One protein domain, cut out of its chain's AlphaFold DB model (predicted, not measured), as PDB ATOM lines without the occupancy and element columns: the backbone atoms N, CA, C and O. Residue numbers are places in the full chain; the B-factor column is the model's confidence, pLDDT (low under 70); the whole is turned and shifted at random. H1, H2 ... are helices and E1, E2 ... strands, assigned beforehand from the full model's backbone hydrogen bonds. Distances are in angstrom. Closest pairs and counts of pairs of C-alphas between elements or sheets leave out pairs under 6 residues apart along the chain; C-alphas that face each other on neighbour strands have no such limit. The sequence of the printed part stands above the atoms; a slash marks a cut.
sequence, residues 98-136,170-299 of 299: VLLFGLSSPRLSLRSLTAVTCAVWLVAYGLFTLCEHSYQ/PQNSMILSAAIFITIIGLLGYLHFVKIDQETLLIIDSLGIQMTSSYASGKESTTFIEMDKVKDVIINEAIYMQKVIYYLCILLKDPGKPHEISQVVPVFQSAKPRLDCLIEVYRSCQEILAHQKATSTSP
ATOM      1  N   VAL A  98     117.150 243.520 343.162       69.06
ATOM      2  CA  VAL A  98     117.479 242.562 342.101       69.06
ATOM      3  C   VAL A  98     116.423 241.473 342.078       69.06
ATOM      4  O   VAL A  98     116.131 240.846 343.100       69.06
ATOM      5  N   LEU A  99     115.856 241.230 340.903       77.44
ATOM      6  CA  LEU A  99     114.834 240.218 340.714       77.44
ATOM      7  C   LEU A  99     115.210 239.297 339.555       77.44
ATOM      8  O   LEU A  99     115.473 239.748 338.447       77.44
ATOM      9  N   LEU A 100     115.231 237.994 339.827       76.94
ATOM     10  CA  LEU A 100     115.561 236.956 338.860       76.94
ATOM     11  C   LEU A 100     114.376 236.002 338.708       76.94
ATOM     12  O   LEU A 100     113.859 235.486 339.698       76.94
ATOM     13  N   PHE A 101     113.985 235.739 337.466       79.12
ATOM     14  CA  PHE A 101     113.012 234.715 337.103       79.12
ATOM     15  C   PHE A 101     113.652 233.711 336.159       79.12
ATOM     16  O   PHE A 101     114.098 234.098 335.086       79.12
ATOM     17  N   GLY A 102     113.660 232.430 336.526       72.38
ATOM     18  CA  GLY A 102     114.105 231.343 335.654       72.38
ATOM     19  C   GLY A 102     112.948 230.464 335.197       72.38
ATOM     20  O   GLY A 102     112.225 229.909 336.020       72.38
ATOM     21  N   LEU A 103     112.781 230.317 333.886       69.50
ATOM     22  CA  LEU A 103     111.810 229.429 333.263       69.50
ATOM     23  C   LEU A 103     112.536 228.308 332.523       69.50
ATOM     24  O   LEU A 103     113.241 228.538 331.543       69.50
ATOM     25  N   SER A 104     112.284 227.073 332.953       65.94
ATOM     26  CA  SER A 104     112.701 225.878 332.225       65.94
ATOM     27  C   SER A 104     111.516 225.314 331.458       65.94
ATOM     28  O   SER A 104     110.494 224.954 332.053       65.94
ATOM     29  N   SER A 105     111.634 225.228 330.134       57.59
ATOM     30  CA  SER A 105     110.583 224.657 329.292       57.59
ATOM     31  C   SER A 105     111.057 223.375 328.625       57.59
ATOM     32  O   SER A 105     111.853 223.430 327.691       57.59
ATOM     33  N   PRO A 106     110.528 222.206 329.021       51.72
ATOM     34  CA  PRO A 106     110.864 220.956 328.367       51.72
ATOM     35  C   PRO A 106     110.063 220.823 327.068       51.72
ATOM     36  O   PRO A 106     109.044 220.129 327.022       51.72
ATOM     37  N   ARG A 107     110.472 221.513 326.000       53.62
ATOM     38  CA  ARG A 107     109.804 221.372 324.701       53.62
ATOM     39  C   ARG A 107     110.330 220.158 323.951       53.62
ATOM     40  O   ARG A 107     111.384 220.180 323.334       53.62
ATOM     41  N   LEU A 108     109.525 219.099 323.948       55.44
ATOM     42  CA  LEU A 108     109.706 217.981 323.030       55.44
ATOM     43  C   LEU A 108     109.156 218.371 321.657       55.44
ATOM     44  O   LEU A 108     107.948 218.529 321.480       55.44
ATOM     45  N   SER A 109     110.041 218.549 320.677       59.91
ATOM     46  CA  SER A 109     109.627 218.748 319.289       59.91
ATOM     47  C   SER A 109     109.128 217.424 318.712       59.91
ATOM     48  O   SER A 109     109.838 216.420 318.708       59.91
ATOM     49  N   LEU A 110     107.911 217.420 318.168       58.25
ATOM     50  CA  LEU A 110     107.324 216.235 317.536       58.25
ATOM     51  C   LEU A 110     108.209 215.697 316.394       58.25
ATOM     52  O   LEU A 110     108.292 214.494 316.182       58.25
ATOM     53  N   ARG A 111     108.940 216.596 315.717       62.47
ATOM     54  CA  ARG A 111     109.890 216.274 314.639       62.47
ATOM     55  C   ARG A 111     111.112 215.501 315.138       62.47
ATOM     56  O   ARG A 111     111.644 214.631 314.456       62.47
ATOM     57  N   SER A 112     111.545 215.841 316.343       65.00
ATOM     58  CA  SER A 112     112.641 215.186 317.045       65.00
ATOM     59  C   SER A 112     112.222 213.765 317.449       65.00
ATOM     60  O   SER A 112     112.954 212.811 317.195       65.00
ATOM     61  N   LEU A 113     110.982 213.598 317.918       65.31
ATOM     62  CA  LEU A 113     110.404 212.285 318.206       65.31
ATOM     63  C   LEU A 113     110.326 211.398 316.953       65.31
ATOM     64  O   LEU A 113     110.743 210.242 316.996       65.31
ATOM     65  N   THR A 114     109.869 211.953 315.823       71.56
ATOM     66  CA  THR A 114     109.788 211.206 314.557       71.56
ATOM     67  C   THR A 114     111.161 210.783 314.035       71.56
ATOM     68  O   THR A 114     111.317 209.662 313.555       71.56
ATOM     69  N   ALA A 115     112.180 211.640 314.167       71.00
ATOM     70  CA  ALA A 115     113.541 211.310 313.746       71.00
ATOM     71  C   ALA A 115     114.114 210.139 314.556       71.00
ATOM     72  O   ALA A 115     114.700 209.220 313.983       71.00
ATOM     73  N   VAL A 116     113.880 210.128 315.874       69.38
ATOM     74  CA  VAL A 116     114.313 209.023 316.736       69.38
ATOM     75  C   VAL A 116     113.567 207.739 316.405       69.38
ATOM     76  O   VAL A 116     114.205 206.698 316.271       69.38
ATOM     77  N   THR A 117     112.247 207.791 316.196       75.75
ATOM     78  CA  THR A 117     111.506 206.593 315.777       75.75
ATOM     79  C   THR A 117     112.043 206.043 314.457       75.75
ATOM     80  O   THR A 117     112.305 204.848 314.374       75.75
ATOM     81  N   CYS A 118     112.312 206.893 313.458       74.81
ATOM     82  CA  CYS A 118     112.888 206.451 312.185       74.81
ATOM     83  C   CYS A 118     114.273 205.812 312.364       74.81
ATOM     84  O   CYS A 118     114.538 204.766 311.775       74.81
ATOM     85  N   ALA A 119     115.140 206.390 313.201       72.44
ATOM     86  CA  ALA A 119     116.456 205.822 313.490       72.44
ATOM     87  C   ALA A 119     116.355 204.441 314.158       72.44
ATOM     88  O   ALA A 119     117.055 203.514 313.755       72.44
ATOM     89  N   VAL A 120     115.445 204.278 315.126       76.06
ATOM     90  CA  VAL A 120     115.189 202.986 315.788       76.06
ATOM     91  C   VAL A 120     114.720 201.937 314.779       76.06
ATOM     92  O   VAL A 120     115.243 200.823 314.770       76.06
ATOM     93  N   TRP A 121     113.788 202.296 313.890       77.44
ATOM     94  CA  TRP A 121     113.308 201.399 312.838       77.44
ATOM     95  C   TRP A 121     114.426 200.988 311.873       77.44
ATOM     96  O   TRP A 121     114.572 199.801 311.588       77.44
ATOM     97  N   LEU A 122     115.262 201.925 311.415       78.25
ATOM     98  CA  LEU A 122     116.386 201.618 310.521       78.25
ATOM     99  C   LEU A 122     117.420 200.689 311.171       78.25
ATOM    100  O   LEU A 122     117.919 199.776 310.514       78.25
ATOM    101  N   VAL A 123     117.712 200.878 312.462       72.94
ATOM    102  CA  VAL A 123     118.610 199.987 313.215       72.94
ATOM    103  C   VAL A 123     118.004 198.589 313.354       72.94
ATOM    104  O   VAL A 123     118.707 197.602 313.138       72.94
ATOM    105  N   ALA A 124     116.708 198.484 313.655       71.62
ATOM    106  CA  ALA A 124     116.019 197.198 313.740       71.62
ATOM    107  C   ALA A 124     116.039 196.446 312.395       71.62
ATOM    108  O   ALA A 124     116.369 195.260 312.362       71.62
ATOM    109  N   TYR A 125     115.771 197.143 311.285       73.38
ATOM    110  CA  TYR A 125     115.861 196.564 309.942       73.38
ATOM    111  C   TYR A 125     117.290 196.142 309.580       73.38
ATOM    112  O   TYR A 125     117.481 195.050 309.052       73.38
ATOM    113  N   GLY A 126     118.301 196.954 309.904       73.69
ATOM    114  CA  GLY A 126     119.704 196.595 309.679       73.69
ATOM    115  C   GLY A 126     120.137 195.358 310.473       73.69
ATOM    116  O   GLY A 126     120.845 194.499 309.957       73.69
ATOM    117  N   LEU A 127     119.677 195.213 311.718       70.25
ATOM    118  CA  LEU A 127     119.946 194.015 312.518       70.25
ATOM    119  C   LEU A 127     119.237 192.776 311.960       70.25
ATOM    120  O   LEU A 127     119.817 191.691 311.976       70.25
ATOM    121  N   PHE A 128     118.016 192.932 311.442       73.00
ATOM    122  CA  PHE A 128     117.283 191.847 310.793       73.00
ATOM    123  C   PHE A 128     118.023 191.329 309.551       73.00
ATOM    124  O   PHE A 128     118.259 190.126 309.445       73.00
ATOM    125  N   THR A 129     118.483 192.223 308.667       69.19
ATOM    126  CA  THR A 129     119.216 191.827 307.450       69.19
ATOM    127  C   THR A 129     120.578 191.201 307.761       69.19
ATOM    128  O   THR A 129     120.981 190.231 307.118       69.19
ATOM    129  N   LEU A 130     121.281 191.684 308.791       67.50
ATOM    130  CA  LEU A 130     122.528 191.068 309.264       67.50
ATOM    131  C   LEU A 130     122.296 189.676 309.877       67.50
ATOM    132  O   LEU A 130     123.137 188.778 309.734       67.50
ATOM    133  N   CYS A 131     121.161 189.483 310.553       63.94
ATOM    134  CA  CYS A 131     120.765 188.194 311.113       63.94
ATOM    135  C   CYS A 131     120.434 187.187 310.003       63.94
ATOM    136  O   CYS A 131     120.932 186.061 310.040       63.94
ATOM    137  N   GLU A 132     119.687 187.613 308.981       63.72
ATOM    138  CA  GLU A 132     119.356 186.805 307.800       63.72
ATOM    139  C   GLU A 132     120.622 186.337 307.066       63.72
ATOM    140  O   GLU A 132     120.802 185.141 306.822       63.72
ATOM    141  N   HIS A 133     121.573 187.248 306.836       60.94
ATOM    142  CA  HIS A 133     122.845 186.928 306.183       60.94
ATOM    143  C   HIS A 133     123.702 185.941 307.004       60.94
ATOM    144  O   HIS A 133     124.403 185.083 306.460       60.94
ATOM    145  N   SER A 134     123.626 186.022 308.337       59.78
ATOM    146  CA  SER A 134     124.309 185.094 309.248       59.78
ATOM    147  C   SER A 134     123.646 183.713 309.298       59.78
ATOM    148  O   SER A 134     124.336 182.712 309.508       59.78
ATOM    149  N   TYR A 135     122.325 183.643 309.101       54.12
ATOM    150  CA  TYR A 135     121.568 182.389 309.040       54.12
ATOM    151  C   TYR A 135     121.825 181.649 307.721       54.12
ATOM    152  O   TYR A 135     122.076 180.443 307.722       54.12
ATOM    153  N   GLN A 136     121.869 182.385 306.608       54.94
ATOM    154  CA  GLN A 136     122.152 181.840 305.277       54.94
ATOM    155  C   GLN A 136     123.581 181.269 305.172       54.94
ATOM    156  O   GLN A 136     123.795 180.240 304.533       54.94
ATOM    157  N   PRO A 170     117.394 180.973 321.174       53.06
ATOM    158  CA  PRO A 170     117.849 181.527 322.454       53.06
ATOM    159  C   PRO A 170     119.047 182.486 322.335       53.06
ATOM    160  O   PRO A 170     119.196 183.369 323.179       53.06
ATOM    161  N   GLN A 171     119.875 182.394 321.281       53.19
ATOM    162  CA  GLN A 171     120.953 183.372 321.044       53.19
ATOM    163  C   GLN A 171     120.444 184.732 320.529       53.19
ATOM    164  O   GLN A 171     121.086 185.756 320.761       53.19
ATOM    165  N   ASN A 172     119.275 184.771 319.884       60.69
ATOM    166  CA  ASN A 172     118.724 186.002 319.308       60.69
ATOM    167  C   ASN A 172     118.060 186.897 320.370       60.69
ATOM    168  O   ASN A 172     118.009 188.115 320.204       60.69
ATOM    169  N   SER A 173     117.626 186.320 321.499       66.88
ATOM    170  CA  SER A 173     116.996 187.063 322.598       66.88
ATOM    171  C   SER A 173     117.955 188.041 323.286       66.88
ATOM    172  O   SER A 173     117.541 189.134 323.664       66.88
ATOM    173  N   MET A 174     119.237 187.681 323.438       69.56
ATOM    174  CA  MET A 174     120.224 188.547 324.096       69.56
ATOM    175  C   MET A 174     120.543 189.772 323.229       69.56
ATOM    176  O   MET A 174     120.527 190.899 323.722       69.56
ATOM    177  N   ILE A 175     120.733 189.568 321.925       73.81
ATOM    178  CA  ILE A 175     121.028 190.639 320.961       73.81
ATOM    179  C   ILE A 175     119.829 191.583 320.819       73.81
ATOM    180  O   ILE A 175     119.994 192.802 320.866       73.81
ATOM    181  N   LEU A 176     118.617 191.029 320.717       70.56
ATOM    182  CA  LEU A 176     117.390 191.820 320.634       70.56
ATOM    183  C   LEU A 176     117.168 192.646 321.908       70.56
ATOM    184  O   LEU A 176     116.892 193.842 321.825       70.56
ATOM    185  N   SER A 177     117.355 192.044 323.086       76.62
ATOM    186  CA  SER A 177     117.240 192.772 324.355       76.62
ATOM    187  C   SER A 177     118.278 193.893 324.483       76.62
ATOM    188  O   SER A 177     117.934 194.990 324.918       76.62
ATOM    189  N   ALA A 178     119.520 193.669 324.034       77.00
ATOM    190  CA  ALA A 178     120.574 194.678 324.064       77.00
ATOM    191  C   ALA A 178     120.260 195.854 323.126       77.00
ATOM    192  O   ALA A 178     120.420 197.008 323.517       77.00
ATOM    193  N   ALA A 179     119.739 195.583 321.925       73.56
ATOM    194  CA  ALA A 179     119.308 196.620 320.987       73.56
ATOM    195  C   ALA A 179     118.154 197.471 321.552       73.56
ATOM    196  O   ALA A 179     118.171 198.699 321.437       73.56
ATOM    197  N   ILE A 180     117.186 196.843 322.227       78.50
ATOM    198  CA  ILE A 180     116.086 197.546 322.903       78.50
ATOM    199  C   ILE A 180     116.620 198.411 324.056       78.50
ATOM    200  O   ILE A 180     116.255 199.577 324.177       78.50
ATOM    201  N   PHE A 181     117.535 197.896 324.878       79.75
ATOM    202  CA  PHE A 181     118.128 198.681 325.965       79.75
ATOM    203  C   PHE A 181     118.940 199.876 325.455       79.75
ATOM    204  O   PHE A 181     118.791 200.980 325.976       79.75
ATOM    205  N   ILE A 182     119.756 199.692 324.413       80.69
ATOM    206  CA  ILE A 182     120.552 200.770 323.808       80.69
ATOM    207  C   ILE A 182     119.642 201.836 323.188       80.69
ATOM    208  O   ILE A 182     119.899 203.028 323.346       80.69
ATOM    209  N   THR A 183     118.553 201.434 322.527       76.06
ATOM    210  CA  THR A 183     117.583 202.379 321.953       76.06
ATOM    211  C   THR A 183     116.795 203.123 323.028       76.06
ATOM    212  O   THR A 183     116.600 204.328 322.890       76.06
ATOM    213  N   ILE A 184     116.417 202.468 324.129       79.56
ATOM    214  CA  ILE A 184     115.782 203.123 325.282       79.56
ATOM    215  C   ILE A 184     116.752 204.109 325.944       79.56
ATOM    216  O   ILE A 184     116.375 205.253 326.169       79.56
ATOM    217  N   ILE A 185     118.006 203.727 326.204       81.75
ATOM    218  CA  ILE A 185     119.014 204.626 326.796       81.75
ATOM    219  C   ILE A 185     119.326 205.793 325.852       81.75
ATOM    220  O   ILE A 185     119.407 206.932 326.303       81.75
ATOM    221  N   GLY A 186     119.440 205.540 324.547       78.06
ATOM    222  CA  GLY A 186     119.613 206.576 323.530       78.06
ATOM    223  C   GLY A 186     118.420 207.529 323.458       78.06
ATOM    224  O   GLY A 186     118.615 208.738 323.387       78.06
ATOM    225  N   LEU A 187     117.191 207.011 323.563       72.88
ATOM    226  CA  LEU A 187     115.971 207.814 323.640       72.88
ATOM    227  C   LEU A 187     115.918 208.621 324.943       72.88
ATOM    228  O   LEU A 187     115.654 209.812 324.881       72.88
ATOM    229  N   LEU A 188     116.202 208.028 326.107       72.56
ATOM    230  CA  LEU A 188     116.254 208.748 327.385       72.56
ATOM    231  C   LEU A 188     117.338 209.828 327.379       72.56
ATOM    232  O   LEU A 188     117.069 210.951 327.794       72.56
ATOM    233  N   GLY A 189     118.531 209.515 326.873       74.25
ATOM    234  CA  GLY A 189     119.630 210.462 326.719       74.25
ATOM    235  C   GLY A 189     119.253 211.596 325.774       74.25
ATOM    236  O   GLY A 189     119.389 212.759 326.125       74.25
ATOM    237  N   TYR A 190     118.678 211.286 324.616       70.50
ATOM    238  CA  TYR A 190     118.206 212.289 323.669       70.50
ATOM    239  C   TYR A 190     117.083 213.163 324.240       70.50
ATOM    240  O   TYR A 190     117.143 214.385 324.148       70.50
ATOM    241  N   LEU A 191     116.092 212.560 324.900       66.94
ATOM    242  CA  LEU A 191     115.032 213.280 325.603       66.94
ATOM    243  C   LEU A 191     115.574 214.109 326.770       66.94
ATOM    244  O   LEU A 191     114.909 215.052 327.168       66.94
ATOM    245  N   HIS A 192     116.731 213.770 327.334       65.12
ATOM    246  CA  HIS A 192     117.386 214.556 328.375       65.12
ATOM    247  C   HIS A 192     118.206 215.709 327.774       65.12
ATOM    248  O   HIS A 192     118.116 216.837 328.249       65.12
ATOM    249  N   PHE A 193     118.945 215.457 326.691       60.94
ATOM    250  CA  PHE A 193     119.801 216.439 326.016       60.94
ATOM    251  C   PHE A 193     119.015 217.468 325.193       60.94
ATOM    252  O   PHE A 193     119.387 218.633 325.168       60.94
ATOM    253  N   VAL A 194     117.908 217.086 324.555       60.25
ATOM    254  CA  VAL A 194     117.055 218.014 323.781       60.25
ATOM    255  C   VAL A 194     116.186 218.892 324.690       60.25
ATOM    256  O   VAL A 194     115.613 219.879 324.247       60.25
ATOM    257  N   LYS A 195     116.068 218.541 325.973       57.03
ATOM    258  CA  LYS A 195     115.046 219.071 326.885       57.03
ATOM    259  C   LYS A 195     115.492 220.255 327.742       57.03
ATOM    260  O   LYS A 195     114.710 220.702 328.579       57.03
ATOM    261  N   ILE A 196     116.694 220.788 327.548       56.25
ATOM    262  CA  ILE A 196     117.182 221.909 328.358       56.25
ATOM    263  C   ILE A 196     117.165 223.196 327.527       56.25
ATOM    264  O   ILE A 196     118.151 223.530 326.883       56.25
ATOM    265  N   ASP A 197     116.050 223.926 327.596       64.50
ATOM    266  CA  ASP A 197     116.029 225.368 327.337       64.50
ATOM    267  C   ASP A 197     115.705 226.071 328.659       64.50
ATOM    268  O   ASP A 197     114.659 225.821 329.276       64.50
ATOM    269  N   GLN A 198     116.642 226.902 329.112       69.06
ATOM    270  CA  GLN A 198     116.506 227.753 330.291       69.06
ATOM    271  C   GLN A 198     116.436 229.202 329.805       69.06
ATOM    272  O   GLN A 198     117.369 229.692 329.173       69.06
ATOM    273  N   GLU A 199     115.331 229.884 330.083       78.62
ATOM    274  CA  GLU A 199     115.204 231.324 329.858       78.62
ATOM    275  C   GLU A 199     115.168 232.020 331.212       78.62
ATOM    276  O   GLU A 199     114.345 231.675 332.061       78.62
ATOM    277  N   THR A 200     116.050 232.992 331.427       80.56
ATOM    278  CA  THR A 200     116.067 233.792 332.649       80.56
ATOM    279  C   THR A 200     115.867 235.276 332.350       80.56
ATOM    280  O   THR A 200     116.368 235.813 331.362       80.56
ATOM    281  N   LEU A 201     115.091 235.935 333.205       80.94
ATOM    282  CA  LEU A 201     114.850 237.373 333.202       80.94
ATOM    283  C   LEU A 201     115.412 237.937 334.504       80.94
ATOM    284  O   LEU A 201     114.907 237.619 335.579       80.94
ATOM    285  N   LEU A 202     116.447 238.758 334.396       83.88
ATOM    286  CA  LEU A 202     117.077 239.464 335.501       83.88
ATOM    287  C   LEU A 202     116.743 240.953 335.384       83.88
ATOM    288  O   LEU A 202     117.021 241.586 334.371       83.88
ATOM    289  N   ILE A 203     116.143 241.513 336.423       82.12
ATOM    290  CA  ILE A 203     115.788 242.927 336.520       82.12
ATOM    291  C   ILE A 203     116.640 243.523 337.625       82.12
ATOM    292  O   ILE A 203     116.560 243.095 338.777       82.12
ATOM    293  N   ILE A 204     117.463 244.495 337.254       83.50
ATOM    294  CA  ILE A 204     118.265 245.289 338.174       83.50
ATOM    295  C   ILE A 204     117.733 246.704 338.071       83.50
ATOM    296  O   ILE A 204     117.935 247.379 337.064       83.50
ATOM    297  N   ASP A 205     117.050 247.144 339.114       76.75
ATOM    298  CA  ASP A 205     116.274 248.380 339.086       76.75
ATOM    299  C   ASP A 205     117.105 249.636 338.745       76.75
ATOM    300  O   ASP A 205     116.650 250.550 338.063       76.75
ATOM    301  N   SER A 206     118.373 249.645 339.159       75.38
ATOM    302  CA  SER A 206     119.326 250.730 338.908       75.38
ATOM    303  C   SER A 206     120.040 250.660 337.555       75.38
ATOM    304  O   SER A 206     120.666 251.639 337.158       75.38
ATOM    305  N   LEU A 207     119.997 249.519 336.860       83.88
ATOM    306  CA  LEU A 207     120.819 249.269 335.670       83.88
ATOM    307  C   LEU A 207     119.946 249.014 334.437       83.88
ATOM    308  O   LEU A 207     120.115 249.643 333.390       83.88
ATOM    309  N   GLY A 208     119.005 248.082 334.546       84.19
ATOM    310  CA  GLY A 208     118.167 247.657 333.439       84.19
ATOM    311  C   GLY A 208     117.721 246.206 333.532       84.19
ATOM    312  O   GLY A 208     117.828 245.538 334.562       84.19
ATOM    313  N   ILE A 209     117.205 245.719 332.411       86.81
ATOM    314  CA  ILE A 209     116.636 244.387 332.274       86.81
ATOM    315  C   ILE A 209     117.571 243.541 331.411       86.81
ATOM    316  O   ILE A 209     117.819 243.850 330.245       86.81
ATOM    317  N   GLN A 210     118.067 242.447 331.974       86.00
ATOM    318  CA  GLN A 210     118.837 241.433 331.274       86.00
ATOM    319  C   GLN A 210     117.964 240.211 331.002       86.00
ATOM    320  O   GLN A 210     117.353 239.637 331.900       86.00
ATOM    321  N   MET A 211     117.938 239.779 329.751       83.75
ATOM    322  CA  MET A 211     117.314 238.526 329.344       83.75
ATOM    323  C   MET A 211     118.407 237.582 328.874       83.75
ATOM    324  O   MET A 211     119.226 237.954 328.033       83.75
ATOM    325  N   THR A 212     118.410 236.368 329.403       81.25
ATOM    326  CA  THR A 212     119.386 235.334 329.066       81.25
ATOM    327  C   THR A 212     118.629 234.108 328.580       81.25
ATOM    328  O   THR A 212     117.715 233.618 329.237       81.25
ATOM    329  N   SER A 213     118.991 233.607 327.404       79.81
ATOM    330  CA  SER A 213     118.498 232.334 326.876       79.81
ATOM    331  C   SER A 213     119.664 231.369 326.731       79.81
ATOM    332  O   SER A 213     120.584 231.619 325.944       79.81
ATOM    333  N   SER A 214     119.622 230.271 327.480       70.75
ATOM    334  CA  SER A 214     120.636 229.220 327.455       70.75
ATOM    335  C   SER A 214     120.061 227.975 326.786       70.75
ATOM    336  O   SER A 214     119.099 227.379 327.277       70.75
ATOM    337  N   TYR A 215     120.677 227.579 325.673       67.81
ATOM    338  CA  TYR A 215     120.301 226.394 324.906       67.81
ATOM    339  C   TYR A 215     121.175 225.199 325.302       67.81
ATOM    340  O   TYR A 215     122.384 225.351 325.500       67.81
ATOM    341  N   ALA A 216     120.620 223.982 325.295       59.94
ATOM    342  CA  ALA A 216     121.368 222.733 325.525       59.94
ATOM    343  C   ALA A 216     122.578 222.529 324.588       59.94
ATOM    344  O   ALA A 216     123.493 221.770 324.895       59.94
ATOM    345  N   SER A 217     122.603 223.234 323.451       56.00
ATOM    346  CA  SER A 217     123.742 223.285 322.526       56.00
ATOM    347  C   SER A 217     124.962 224.037 323.089       56.00
ATOM    348  O   SER A 217     125.971 224.137 322.394       56.00
ATOM    349  N   GLY A 218     124.869 224.619 324.290       58.91
ATOM    350  CA  GLY A 218     125.906 225.465 324.888       58.91
ATOM    351  C   GLY A 218     125.938 226.892 324.332       58.91
ATOM    352  O   GLY A 218     126.796 227.681 324.710       58.91
ATOM    353  N   LYS A 219     125.008 227.239 323.433       66.62
ATOM    354  CA  LYS A 219     124.842 228.611 322.959       66.62
ATOM    355  C   LYS A 219     124.073 229.397 324.015       66.62
ATOM    356  O   LYS A 219     122.963 229.013 324.378       66.62
ATOM    357  N   GLU A 220     124.649 230.499 324.462       76.25
ATOM    358  CA  GLU A 220     124.015 231.449 325.368       76.25
ATOM    359  C   GLU A 220     123.825 232.774 324.632       76.25
ATOM    360  O   GLU A 220     124.728 233.250 323.941       76.25
ATOM    361  N   SER A 221     122.625 233.338 324.722       74.69
ATOM    362  CA  SER A 221     122.312 234.651 324.168       74.69
ATOM    363  C   SER A 221     121.825 235.537 325.298       74.69
ATOM    364  O   SER A 221     120.751 235.296 325.848       74.69
ATOM    365  N   THR A 222     122.608 236.559 325.625       82.38
ATOM    366  CA  THR A 222     122.256 237.572 326.616       82.38
ATOM    367  C   THR A 222     121.936 238.878 325.906       82.38
ATOM    368  O   THR A 222     122.699 239.365 325.073       82.38
ATOM    369  N   THR A 223     120.774 239.445 326.198       83.06
ATOM    370  CA  THR A 223     120.382 240.768 325.713       83.06
ATOM    371  C   THR A 223     120.132 241.656 326.912       83.06
ATOM    372  O   THR A 223     119.273 241.349 327.742       83.06
ATOM    373  N   PHE A 224     120.892 242.741 326.999       88.56
ATOM    374  CA  PHE A 224     120.777 243.723 328.062       88.56
ATOM    375  C   PHE A 224     120.092 244.985 327.542       88.56
ATOM    376  O   PHE A 224     120.455 245.505 326.485       88.56
ATOM    377  N   ILE A 225     119.093 245.459 328.278       86.25
ATOM    378  CA  ILE A 225     118.315 246.652 327.960       86.25
ATOM    379  C   ILE A 225     118.443 247.614 329.136       86.25
ATOM    380  O   ILE A 225     117.953 247.336 330.227       86.25
ATOM    381  N   GLU A 226     119.077 248.755 328.893       85.94
ATOM    382  CA  GLU A 226     119.229 249.833 329.873       85.94
ATOM    383  C   GLU A 226     117.873 250.371 330.335       85.94
ATOM    384  O   GLU A 226     116.956 250.561 329.527       85.94
ATOM    385  N   MET A 227     117.776 250.686 331.627       83.69
ATOM    386  CA  MET A 227     116.549 251.189 332.246       83.69
ATOM    387  C   MET A 227     116.042 252.486 331.595       83.69
ATOM    388  O   MET A 227     114.841 252.663 331.393       83.69
ATOM    389  N   ASP A 228     116.957 253.348 331.145       82.44
ATOM    390  CA  ASP A 228     116.637 254.606 330.465       82.44
ATOM    391  C   ASP A 228     115.901 254.421 329.140       82.44
ATOM    392  O   ASP A 228     115.214 255.338 328.694       82.44
ATOM    393  N   LYS A 229     116.011 253.251 328.504       84.56
ATOM    394  CA  LYS A 229     115.309 252.922 327.254       84.56
ATOM    395  C   LYS A 229     113.992 252.199 327.508       84.56
ATOM    396  O   LYS A 229     113.183 252.090 326.590       84.56
ATOM    397  N   VAL A 230     113.741 251.736 328.729       85.94
ATOM    398  CA  VAL A 230     112.497 251.058 329.089       85.94
ATOM    399  C   VAL A 230     111.403 252.100 329.321       85.94
ATOM    400  O   VAL A 230     111.558 253.066 330.070       85.94
ATOM    401  N   LYS A 231     110.276 251.924 328.633       83.25
ATOM    402  CA  LYS A 231     109.062 252.717 328.837       83.25
ATOM    403  C   LYS A 231     108.132 252.031 329.827       83.25
ATOM    404  O   LYS A 231     107.684 252.671 330.769       83.25
ATOM    405  N   ASP A 232     107.820 250.764 329.566       84.81
ATOM    406  CA  ASP A 232     106.940 249.939 330.396       84.81
ATOM    407  C   ASP A 232     107.063 248.455 330.004       84.81
ATOM    408  O   ASP A 232     107.619 248.124 328.953       84.81
ATOM    409  N   VAL A 233     106.508 247.561 330.816       87.75
ATOM    410  CA  VAL A 233     106.345 246.135 330.509       87.75
ATOM    411  C   VAL A 233     104.859 245.851 330.324       87.75
ATOM    412  O   VAL A 233     104.046 246.246 331.152       87.75
ATOM    413  N   ILE A 234     104.491 245.143 329.256       89.81
ATOM    414  CA  ILE A 234     103.101 244.809 328.922       89.81
ATOM    415  C   ILE A 234     102.945 243.312 328.663       89.81
ATOM    416  O   ILE A 234     103.868 242.645 328.199       89.81
ATOM    417  N   ILE A 235     101.751 242.779 328.915       91.00
ATOM    418  CA  ILE A 235     101.360 241.460 328.411       91.00
ATOM    419  C   ILE A 235     100.618 241.692 327.100       91.00
ATOM    420  O   ILE A 235      99.552 242.305 327.104       91.00
ATOM    421  N   ASN A 236     101.178 241.215 325.988       88.62
ATOM    422  CA  ASN A 236     100.503 241.264 324.702       88.62
ATOM    423  C   ASN A 236      99.725 239.971 324.441       88.62
ATOM    424  O   ASN A 236     100.227 238.862 324.656       88.62
ATOM    425  N   GLU A 237      98.504 240.127 323.940       88.12
ATOM    426  CA  GLU A 237      97.687 239.043 323.407       88.12
ATOM    427  C   GLU A 237      97.895 238.975 321.891       88.12
ATOM    428  O   GLU A 237      97.806 239.985 321.193       88.12
ATOM    429  N   ALA A 238      98.178 237.789 321.361       84.94
ATOM    430  CA  ALA A 238      98.189 237.559 319.924       84.94
ATOM    431  C   ALA A 238      97.340 236.353 319.554       84.94
ATOM    432  O   ALA A 238      97.302 235.339 320.251       84.94
ATOM    433  N   ILE A 239      96.708 236.446 318.391       86.69
ATOM    434  CA  ILE A 239      96.024 235.324 317.765       86.69
ATOM    435  C   ILE A 239      97.027 234.660 316.831       86.69
ATOM    436  O   ILE A 239      97.436 235.231 315.821       86.69
ATOM    437  N   TYR A 240      97.439 233.448 317.178       79.12
ATOM    438  CA  TYR A 240      98.290 232.630 316.331       79.12
ATOM    439  C   TYR A 240      97.483 231.464 315.771       79.12
ATOM    440  O   TYR A 240      97.002 230.607 316.515       79.12
ATOM    441  N   MET A 241      97.352 231.419 314.443       83.12
ATOM    442  CA  MET A 241      96.476 230.478 313.740       83.12
ATOM    443  C   MET A 241      95.020 230.599 314.232       83.12
ATOM    444  O   MET A 241      94.336 231.548 313.873       83.12
ATOM    445  N   GLN A 242      94.550 229.671 315.069       83.19
ATOM    446  CA  GLN A 242      93.215 229.674 315.692       83.19
ATOM    447  C   GLN A 242      93.305 229.649 317.228       83.19
ATOM    448  O   GLN A 242      92.371 229.237 317.913       83.19
ATOM    449  N   LYS A 243      94.459 230.033 317.786       80.12
ATOM    450  CA  LYS A 243      94.739 229.992 319.220       80.12
ATOM    451  C   LYS A 243      95.178 231.363 319.717       80.12
ATOM    452  O   LYS A 243      96.111 231.952 319.182       80.12
ATOM    453  N   VAL A 244      94.551 231.818 320.795       86.00
ATOM    454  CA  VAL A 244      94.994 232.996 321.543       86.00
ATOM    455  C   VAL A 244      96.212 232.623 322.389       86.00
ATOM    456  O   VAL A 244      96.198 231.625 323.120       86.00
ATOM    457  N   ILE A 245      97.286 233.393 322.255       86.00
ATOM    458  CA  ILE A 245      98.528 233.251 323.012       86.00
ATOM    459  C   ILE A 245      98.853 234.569 323.718       86.00
ATOM    460  O   ILE A 245      98.685 235.643 323.153       86.00
ATOM    461  N   TYR A 246      99.352 234.471 324.947       88.12
ATOM    462  CA  TYR A 246      99.780 235.611 325.755       88.12
ATOM    463  C   TYR A 246     101.296 235.577 325.908       88.12
ATOM    464  O   TYR A 246     101.869 234.505 326.121       88.12
ATOM    465  N   TYR A 247     101.952 236.728 325.797       87.94
ATOM    466  CA  TYR A 247     103.396 236.841 325.987       87.94
ATOM    467  C   TYR A 247     103.772 238.191 326.596       87.94
ATOM    468  O   TYR A 247     103.110 239.199 326.369       87.94
ATOM    469  N   LEU A 248     104.832 238.195 327.403       87.94
ATOM    470  CA  LEU A 248     105.344 239.399 328.050       87.94
ATOM    471  C   LEU A 248     106.272 240.149 327.092       87.94
ATOM    472  O   LEU A 248     107.147 239.538 326.470       87.94
ATOM    473  N   CYS A 249     106.099 241.463 327.009       89.00
ATOM    474  CA  CYS A 249     106.887 242.359 326.179       89.00
ATOM    475  C   CYS A 249     107.409 243.543 326.980       89.00
ATOM    476  O   CYS A 249     106.678 244.141 327.765       89.00
ATOM    477  N   ILE A 250     108.647 243.929 326.702       89.88
ATOM    478  CA  ILE A 250     109.233 245.181 327.167       89.88
ATOM    479  C   ILE A 250     109.062 246.212 326.053       89.88
ATOM    480  O   ILE A 250     109.385 245.954 324.889       89.88
ATOM    481  N   LEU A 251     108.526 247.368 326.418       88.44
ATOM    482  CA  LEU A 251     108.304 248.500 325.538       88.44
ATOM    483  C   LEU A 251     109.502 249.440 325.626       88.44
ATOM    484  O   LEU A 251     109.819 249.927 326.712       88.44
ATOM    485  N   LEU A 252     110.149 249.710 324.494       86.69
ATOM    486  CA  LEU A 252     111.305 250.598 324.425       86.69
ATOM    487  C   LEU A 252     110.917 251.972 323.877       86.69
ATOM    488  O   LEU A 252     110.078 252.078 322.976       86.69
ATOM    489  N   LYS A 253     111.538 253.018 324.425       84.88
ATOM    490  CA  LYS A 253     111.437 254.408 323.956       84.88
ATOM    491  C   LYS A 253     112.756 254.852 323.330       84.88
ATOM    492  O   LYS A 253     113.827 254.518 323.837       84.88
ATOM    493  N   ASP A 254     112.670 255.657 322.278       82.25
ATOM    494  CA  ASP A 254     113.837 256.318 321.702       82.25
ATOM    495  C   ASP A 254     114.208 257.573 322.498       82.25
ATOM    496  O   ASP A 254     113.327 258.349 322.893       82.25
ATOM    497  N   PRO A 255     115.514 257.856 322.653       70.56
ATOM    498  CA  PRO A 255     115.989 259.050 323.348       70.56
ATOM    499  C   PRO A 255     115.584 260.358 322.645       70.56
ATOM    500  O   PRO A 255     115.505 261.400 323.289       70.56
ATOM    501  N   GLY A 256     115.297 260.324 321.338       71.44
ATOM    502  CA  GLY A 256     114.894 261.503 320.561       71.44
ATOM    503  C   GLY A 256     113.403 261.857 320.643       71.44
ATOM    504  O   GLY A 256     113.034 262.992 320.348       71.44
ATOM    505  N   LYS A 257     112.534 260.915 321.036       73.75
ATOM    506  CA  LYS A 257     111.075 261.108 321.094       73.75
ATOM    507  C   LYS A 257     110.467 260.296 322.248       73.75
ATOM    508  O   LYS A 257     109.919 259.217 322.029       73.75
ATOM    509  N   PRO A 258     110.469 260.826 323.484       65.62
ATOM    510  CA  PRO A 258     110.105 260.070 324.687       65.62
ATOM    511  C   PRO A 258     108.633 259.613 324.749       65.62
ATOM    512  O   PRO A 258     108.262 258.826 325.620       65.62
ATOM    513  N   HIS A 259     107.767 260.110 323.861       65.38
ATOM    514  CA  HIS A 259     106.360 259.709 323.800       65.38
ATOM    515  C   HIS A 259     106.081 258.593 322.787       65.38
ATOM    516  O   HIS A 259     105.080 257.885 322.942       65.38
ATOM    517  N   GLU A 260     106.973 258.378 321.822       70.44
ATOM    518  CA  GLU A 260     106.819 257.369 320.777       70.44
ATOM    519  C   GLU A 260     107.341 256.006 321.264       70.44
ATOM    520  O   GLU A 260     108.219 255.923 322.123       70.44
ATOM    521  N   ILE A 261     106.711 254.928 320.799       73.88
ATOM    522  CA  ILE A 261     107.145 253.559 321.081       73.88
ATOM    523  C   ILE A 261     108.016 253.138 319.914       73.88
ATOM    524  O   ILE A 261     107.536 253.077 318.787       73.88
ATOM    525  N   SER A 262     109.261 252.809 320.203       69.31
ATOM    526  CA  SER A 262     110.259 252.555 319.168       69.31
ATOM    527  C   SER A 262     110.369 251.078 318.848       69.31
ATOM    528  O   SER A 262     110.504 250.684 317.693       69.31
ATOM    529  N   GLN A 263     110.282 250.238 319.880       77.88
ATOM    530  CA  GLN A 263     110.443 248.801 319.728       77.88
ATOM    531  C   GLN A 263     109.699 248.036 320.825       77.88
ATOM    532  O   GLN A 263     109.606 248.477 321.971       77.88
ATOM    533  N   VAL A 264     109.188 246.861 320.462       84.12
ATOM    534  CA  VAL A 264     108.574 245.896 321.379       84.12
ATOM    535  C   VAL A 264     109.457 244.654 321.410       84.12
ATOM    536  O   VAL A 264     109.655 244.017 320.375       84.12
ATOM    537  N   VAL A 265     109.984 244.298 322.582       85.31
ATOM    538  CA  VAL A 265     110.875 243.138 322.742       85.31
ATOM    539  C   VAL A 265     110.175 242.049 323.561       85.31
ATOM    540  O   VAL A 265     109.855 242.284 324.726       85.31
ATOM    541  N   PRO A 266     109.898 240.861 322.991       85.38
ATOM    542  CA  PRO A 266     109.311 239.751 323.736       85.38
ATOM    543  C   PRO A 266     110.341 239.107 324.670       85.38
ATOM    544  O   PRO A 266     111.462 238.817 324.252       85.38
ATOM    545  N   VAL A 267     109.930 238.845 325.912       82.88
ATOM    546  CA  VAL A 267     110.826 238.410 326.998       82.88
ATOM    547  C   VAL A 267     111.082 236.902 327.005       82.88
ATOM    548  O   VAL A 267     112.208 236.462 327.198       82.88
ATOM    549  N   PHE A 268     110.043 236.102 326.758       80.19
ATOM    550  CA  PHE A 268     110.104 234.636 326.795       80.19
ATOM    551  C   PHE A 268     109.732 234.055 325.433       80.19
ATOM    552  O   PHE A 268     108.571 233.707 325.175       80.19
ATOM    553  N   GLN A 269     110.699 234.004 324.520       77.00
ATOM    554  CA  GLN A 269     110.450 233.604 323.132       77.00
ATOM    555  C   GLN A 269     110.271 232.089 323.001       77.00
ATOM    556  O   GLN A 269     109.395 231.614 322.260       77.00
ATOM    557  N   SER A 270     111.056 231.329 323.756       70.62
ATOM    558  CA  SER A 270     111.111 229.873 323.685       70.62
ATOM    559  C   SER A 270     110.166 229.253 324.698       70.62
ATOM    560  O   SER A 270     109.376 228.387 324.312       70.62
ATOM    561  N   ALA A 271     110.136 229.725 325.947       68.38
ATOM    562  CA  ALA A 271     109.332 229.109 326.998       68.38
ATOM    563  C   ALA A 271     107.819 229.232 326.740       68.38
ATOM    564  O   ALA A 271     107.082 228.249 326.867       68.38
ATOM    565  N   LYS A 272     107.361 230.411 326.282       76.19
ATOM    566  CA  LYS A 272     105.936 230.800 326.151       76.19
ATOM    567  C   LYS A 272     105.080 230.228 327.301       76.19
ATOM    568  O   LYS A 272     104.267 229.324 327.066       76.19
ATOM    569  N   PRO A 273     105.315 230.695 328.542       78.75
ATOM    570  CA  PRO A 273     104.596 230.230 329.727       78.75
ATOM    571  C   PRO A 273     103.086 230.504 329.646       78.75
ATOM    572  O   PRO A 273     102.600 231.239 328.785       78.75
ATOM    573  N   ARG A 274     102.320 229.891 330.556       82.94
ATOM    574  CA  ARG A 274     100.877 230.150 330.692       82.94
ATOM    575  C   ARG A 274     100.623 231.537 331.283       82.94
ATOM    576  O   ARG A 274     101.471 232.077 331.989       82.94
ATOM    577  N   LEU A 275      99.424 232.065 331.031       83.06
ATOM    578  CA  LEU A 275      99.000 233.390 331.485       83.06
ATOM    579  C   LEU A 275      99.152 233.578 333.003       83.06
ATOM    580  O   LEU A 275      99.630 234.621 333.425       83.06
ATOM    581  N   ASP A 276      98.835 232.567 333.814       82.81
ATOM    582  CA  ASP A 276      98.937 232.666 335.278       82.81
ATOM    583  C   ASP A 276     100.364 232.999 335.746       82.81
ATOM    584  O   ASP A 276     100.566 233.883 336.574       82.81
ATOM    585  N   CYS A 277     101.366 232.353 335.142       80.38
ATOM    586  CA  CYS A 277     102.776 232.614 335.429       80.38
ATOM    587  C   CYS A 277     103.217 233.985 334.887       80.38
ATOM    588  O   CYS A 277     103.932 234.722 335.563       80.38
ATOM    589  N   LEU A 278     102.739 234.371 333.696       83.75
ATOM    590  CA  LEU A 278     102.997 235.696 333.116       83.75
ATOM    591  C   LEU A 278     102.468 236.828 333.999       83.75
ATOM    592  O   LEU A 278     103.139 237.848 334.128       83.75
ATOM    593  N   ILE A 279     101.294 236.653 334.611       85.06
ATOM    594  CA  ILE A 279     100.696 237.639 335.520       85.06
ATOM    595  C   ILE A 279     101.580 237.841 336.754       85.06
ATOM    596  O   ILE A 279     101.758 238.976 337.195       85.06
ATOM    597  N   GLU A 280     102.138 236.769 337.310       84.56
ATOM    598  CA  GLU A 280     103.002 236.848 338.490       84.56
ATOM    599  C   GLU A 280     104.333 237.550 338.192       84.56
ATOM    600  O   GLU A 280     104.736 238.460 338.928       84.56
ATOM    601  N   VAL A 281     104.966 237.201 337.068       84.19
ATOM    602  CA  VAL A 281     106.169 237.893 336.584       84.19
ATOM    603  C   VAL A 281     105.860 239.369 336.336       84.19
ATOM    604  O   VAL A 281     106.553 240.235 336.861       84.19
ATOM    605  N   TYR A 282     104.775 239.670 335.617       87.12
ATOM    606  CA  TYR A 282     104.348 241.037 335.320       87.12
ATOM    607  C   TYR A 282     104.132 241.880 336.580       87.12
ATOM    608  O   TYR A 282     104.651 242.991 336.658       87.12
ATOM    609  N   ARG A 283     103.402 241.360 337.579       87.06
ATOM    610  CA  ARG A 283     103.166 242.079 338.843       87.06
ATOM    611  C   ARG A 283     104.476 242.420 339.538       87.06
ATOM    612  O   ARG A 283     104.650 243.551 339.976       87.06
ATOM    613  N   SER A 284     105.402 241.469 339.572       84.06
ATOM    614  CA  SER A 284     106.697 241.667 340.217       84.06
ATOM    615  C   SER A 284     107.566 242.686 339.473       84.06
ATOM    616  O   SER A 284     108.221 243.505 340.108       84.06
ATOM    617  N   CYS A 285     107.538 242.688 338.135       84.44
ATOM    618  CA  CYS A 285     108.192 243.731 337.343       84.44
ATOM    619  C   CYS A 285     107.585 245.109 337.637       84.44
ATOM    620  O   CYS A 285     108.313 246.074 337.835       84.44
ATOM    621  N   GLN A 286     106.254 245.198 337.680       86.75
ATOM    622  CA  GLN A 286     105.553 246.461 337.896       86.75
ATOM    623  C   GLN A 286     105.780 247.045 339.291       86.75
ATOM    624  O   GLN A 286     105.881 248.261 339.416       86.75
ATOM    625  N   GLU A 287     105.898 246.212 340.327       84.50
ATOM    626  CA  GLU A 287     106.274 246.662 341.675       84.50
ATOM    627  C   GLU A 287     107.606 247.429 341.640       84.50
ATOM    628  O   GLU A 287     107.679 248.564 342.105       84.50
ATOM    629  N   ILE A 288     108.625 246.849 341.003       81.19
ATOM    630  CA  ILE A 288     109.972 247.429 340.891       81.19
ATOM    631  C   ILE A 288     109.954 248.712 340.040       81.19
ATOM    632  O   ILE A 288     110.405 249.768 340.480       81.19
ATOM    633  N   LEU A 289     109.321 248.667 338.862       82.31
ATOM    634  CA  LEU A 289     109.211 249.829 337.970       82.31
ATOM    635  C   LEU A 289     108.440 250.999 338.611       82.31
ATOM    636  O   LEU A 289     108.757 252.170 338.376       82.31
ATOM    637  N   ALA A 290     107.428 250.707 339.433       80.00
ATOM    638  CA  ALA A 290     106.658 251.725 340.142       80.00
ATOM    639  C   ALA A 290     107.487 252.429 341.228       80.00
ATOM    640  O   ALA A 290     107.347 253.646 341.391       80.00
ATOM    641  N   HIS A 291     108.369 251.705 341.926       78.94
ATOM    642  CA  HIS A 291     109.284 252.296 342.906       78.94
ATOM    643  C   HIS A 291     110.221 253.328 342.261       78.94
ATOM    644  O   HIS A 291     110.343 254.440 342.776       78.94
ATOM    645  N   GLN A 292     110.784 253.041 341.085       71.19
ATOM    646  CA  GLN A 292     111.634 254.001 340.362       71.19
ATOM    647  C   GLN A 292     110.900 255.254 339.913       71.19
ATOM    648  O   GLN A 292     111.423 256.370 339.995       71.19
ATOM    649  N   LYS A 293     109.665 255.097 339.437       73.25
ATOM    650  CA  LYS A 293     108.857 256.247 339.023       73.25
ATOM    651  C   LYS A 293     108.591 257.195 340.197       73.25
ATOM    652  O   LYS A 293     108.548 258.407 340.002       73.25
ATOM    653  N   ALA A 294     108.447 256.659 341.408       69.31
ATOM    654  CA  ALA A 294     108.305 257.465 342.615       69.31
ATOM    655  C   ALA A 294     109.618 258.181 342.992       69.31
ATOM    656  O   ALA A 294     109.586 259.380 343.268       69.31
ATOM    657  N   THR A 295     110.761 257.492 342.934       62.75
ATOM    658  CA  THR A 295     112.078 258.050 343.305       62.75
ATOM    659  C   THR A 295     112.600 259.091 342.306       62.75
ATOM    660  O   THR A 295     113.175 260.096 342.702       62.75
ATOM    661  N   SER A 296     112.349 258.923 341.007       58.59
ATOM    662  CA  SER A 296     112.733 259.906 339.973       58.59
ATOM    663  C   SER A 296     111.892 261.193 339.975       58.59
ATOM    664  O   SER A 296     112.238 262.153 339.290       58.59
ATOM    665  N   THR A 297     110.791 261.226 340.737       56.84
ATOM    666  CA  THR A 297     109.883 262.384 340.832       56.84
ATOM    667  C   THR A 297     110.130 263.229 342.095       56.84
ATOM    668  O   THR A 297     109.496 264.273 342.261       56.84
ATOM    669  N   SER A 298     111.045 262.831 342.990       40.16
ATOM    670  CA  SER A 298     111.470 263.696 344.099       40.16
ATOM    671  C   SER A 298     112.513 264.721 343.613       40.16
ATOM    672  O   SER A 298     113.511 264.293 343.030       40.16
ATOM    673  N   PRO A 299     112.268 266.032 343.807       38.53
ATOM    674  CA  PRO A 299     113.074 267.130 343.261       38.53
ATOM    675  C   PRO A 299     114.446 267.305 343.920       38.53
ATOM    676  O   PRO A 299     114.596 266.926 345.105       38.53
TER     677      PRO A 299
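Overview. This is residues 98 to 136 and 170 to 299 of the 299 residues of the protein "PIGH" of Cricetulus griseus (UniProt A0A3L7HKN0). What shape is seen first? A head holds a four-stranded sheet, E1 to E4, and a smaller sheet, E5 to E7, with H3 packed over part of both; H1 and H2, side by side and running opposite ways, make a long arm at one end. What is it made of? The printed part has 169 residues with three named helices and seven named strands, in the order E1 H1 H2 E2 E3 E4 E5 E6 E7 H3; the class is mixed, helices and strands. Both sheets are antiparallel, in the orders E1 E2 E3 E4 and E5 E6 E7. How compact is it? It is extended, with a radius of gyration of the C-alphas of 24.7 A and spans of 93 by 34 by 29 A.

Arrangement. How does the larger sheet pair? E1, residues 98 to 104, E2, residues 197 to 204, E3, residues 208 to 215, and E4, residues 220 to 226, have within hydrogen-bond range N 101 and O 201, 2.8 A, N 200 and O 212, 2.8 A, and N 211 and O 223, 2.9 A. E2 E3 E4 form a meander, each strand the antiparallel neighbour of the one before. How does the smaller sheet pair? E5, residues 230 to 240, E6, residues 243 to 252, and E7, residues 263 to 266, form another meander, with N 236 and O 247 at 2.8 A and N 250 and O 265 at 2.8 A. It is strongly twisted; E5 bends by 58 degrees at residue 233. Where is H3? H3, residues 275 to 295, is on both sheets, at a height of 10.7 A over E1 and E2 and 9.9 A over E5 and E6, each time two layers, a helix on one face of a sheet. The closest C-alphas of H3 and E6 are those of Leu 275 and Tyr 246, 6.2 A. How do the other helices stand? H1, residues 110 to 136, and H2, residues 170 to 193, only just touch, with 3 pairs of C-alphas within 8 A, the closest Val 120 and Thr 183 at 6.6 A, at a shallow tilt of 20 degrees, opposite ways. H1 touches with residues 116 to 124 alone, H2 with 179 to 187 alone, and both are apart from H3. Every O i to N i+4 pair is within hydrogen-bond range in H1 and H3, and 18 of 20 in H2.

Along the chain. Where are the anchors? E1 begins at C-alpha 98, (117.479, 242.562, 342.101), H1 ends at C-alpha 136, (122.152, 181.840, 305.277), and H3 ends at C-alpha 295, (112.078, 258.050, 343.305). How long are the longer elements? From first to last C-alpha H1 measures 39.4 A, H2 35.1 A, H3 30.3 A, E6 26.9 A and E5 26.5 A.

Size, cuts and confidence. How large is it, and is it cut? The two C-alphas farthest apart, of Gln 136 and Pro 299, are 93.8 A apart. Residues 137 to 169 are not printed, and C-alphas 136 and 170 are 17.7 A apart across the cut. Are there long links? Of the links that are printed whole none is long; E6 to E7 and E7 to H3 are short. Where is confidence low? The mean pLDDT of the printed part is 74.8, and 49 residues are under 70, among them 103 to 113 and 294 to 299.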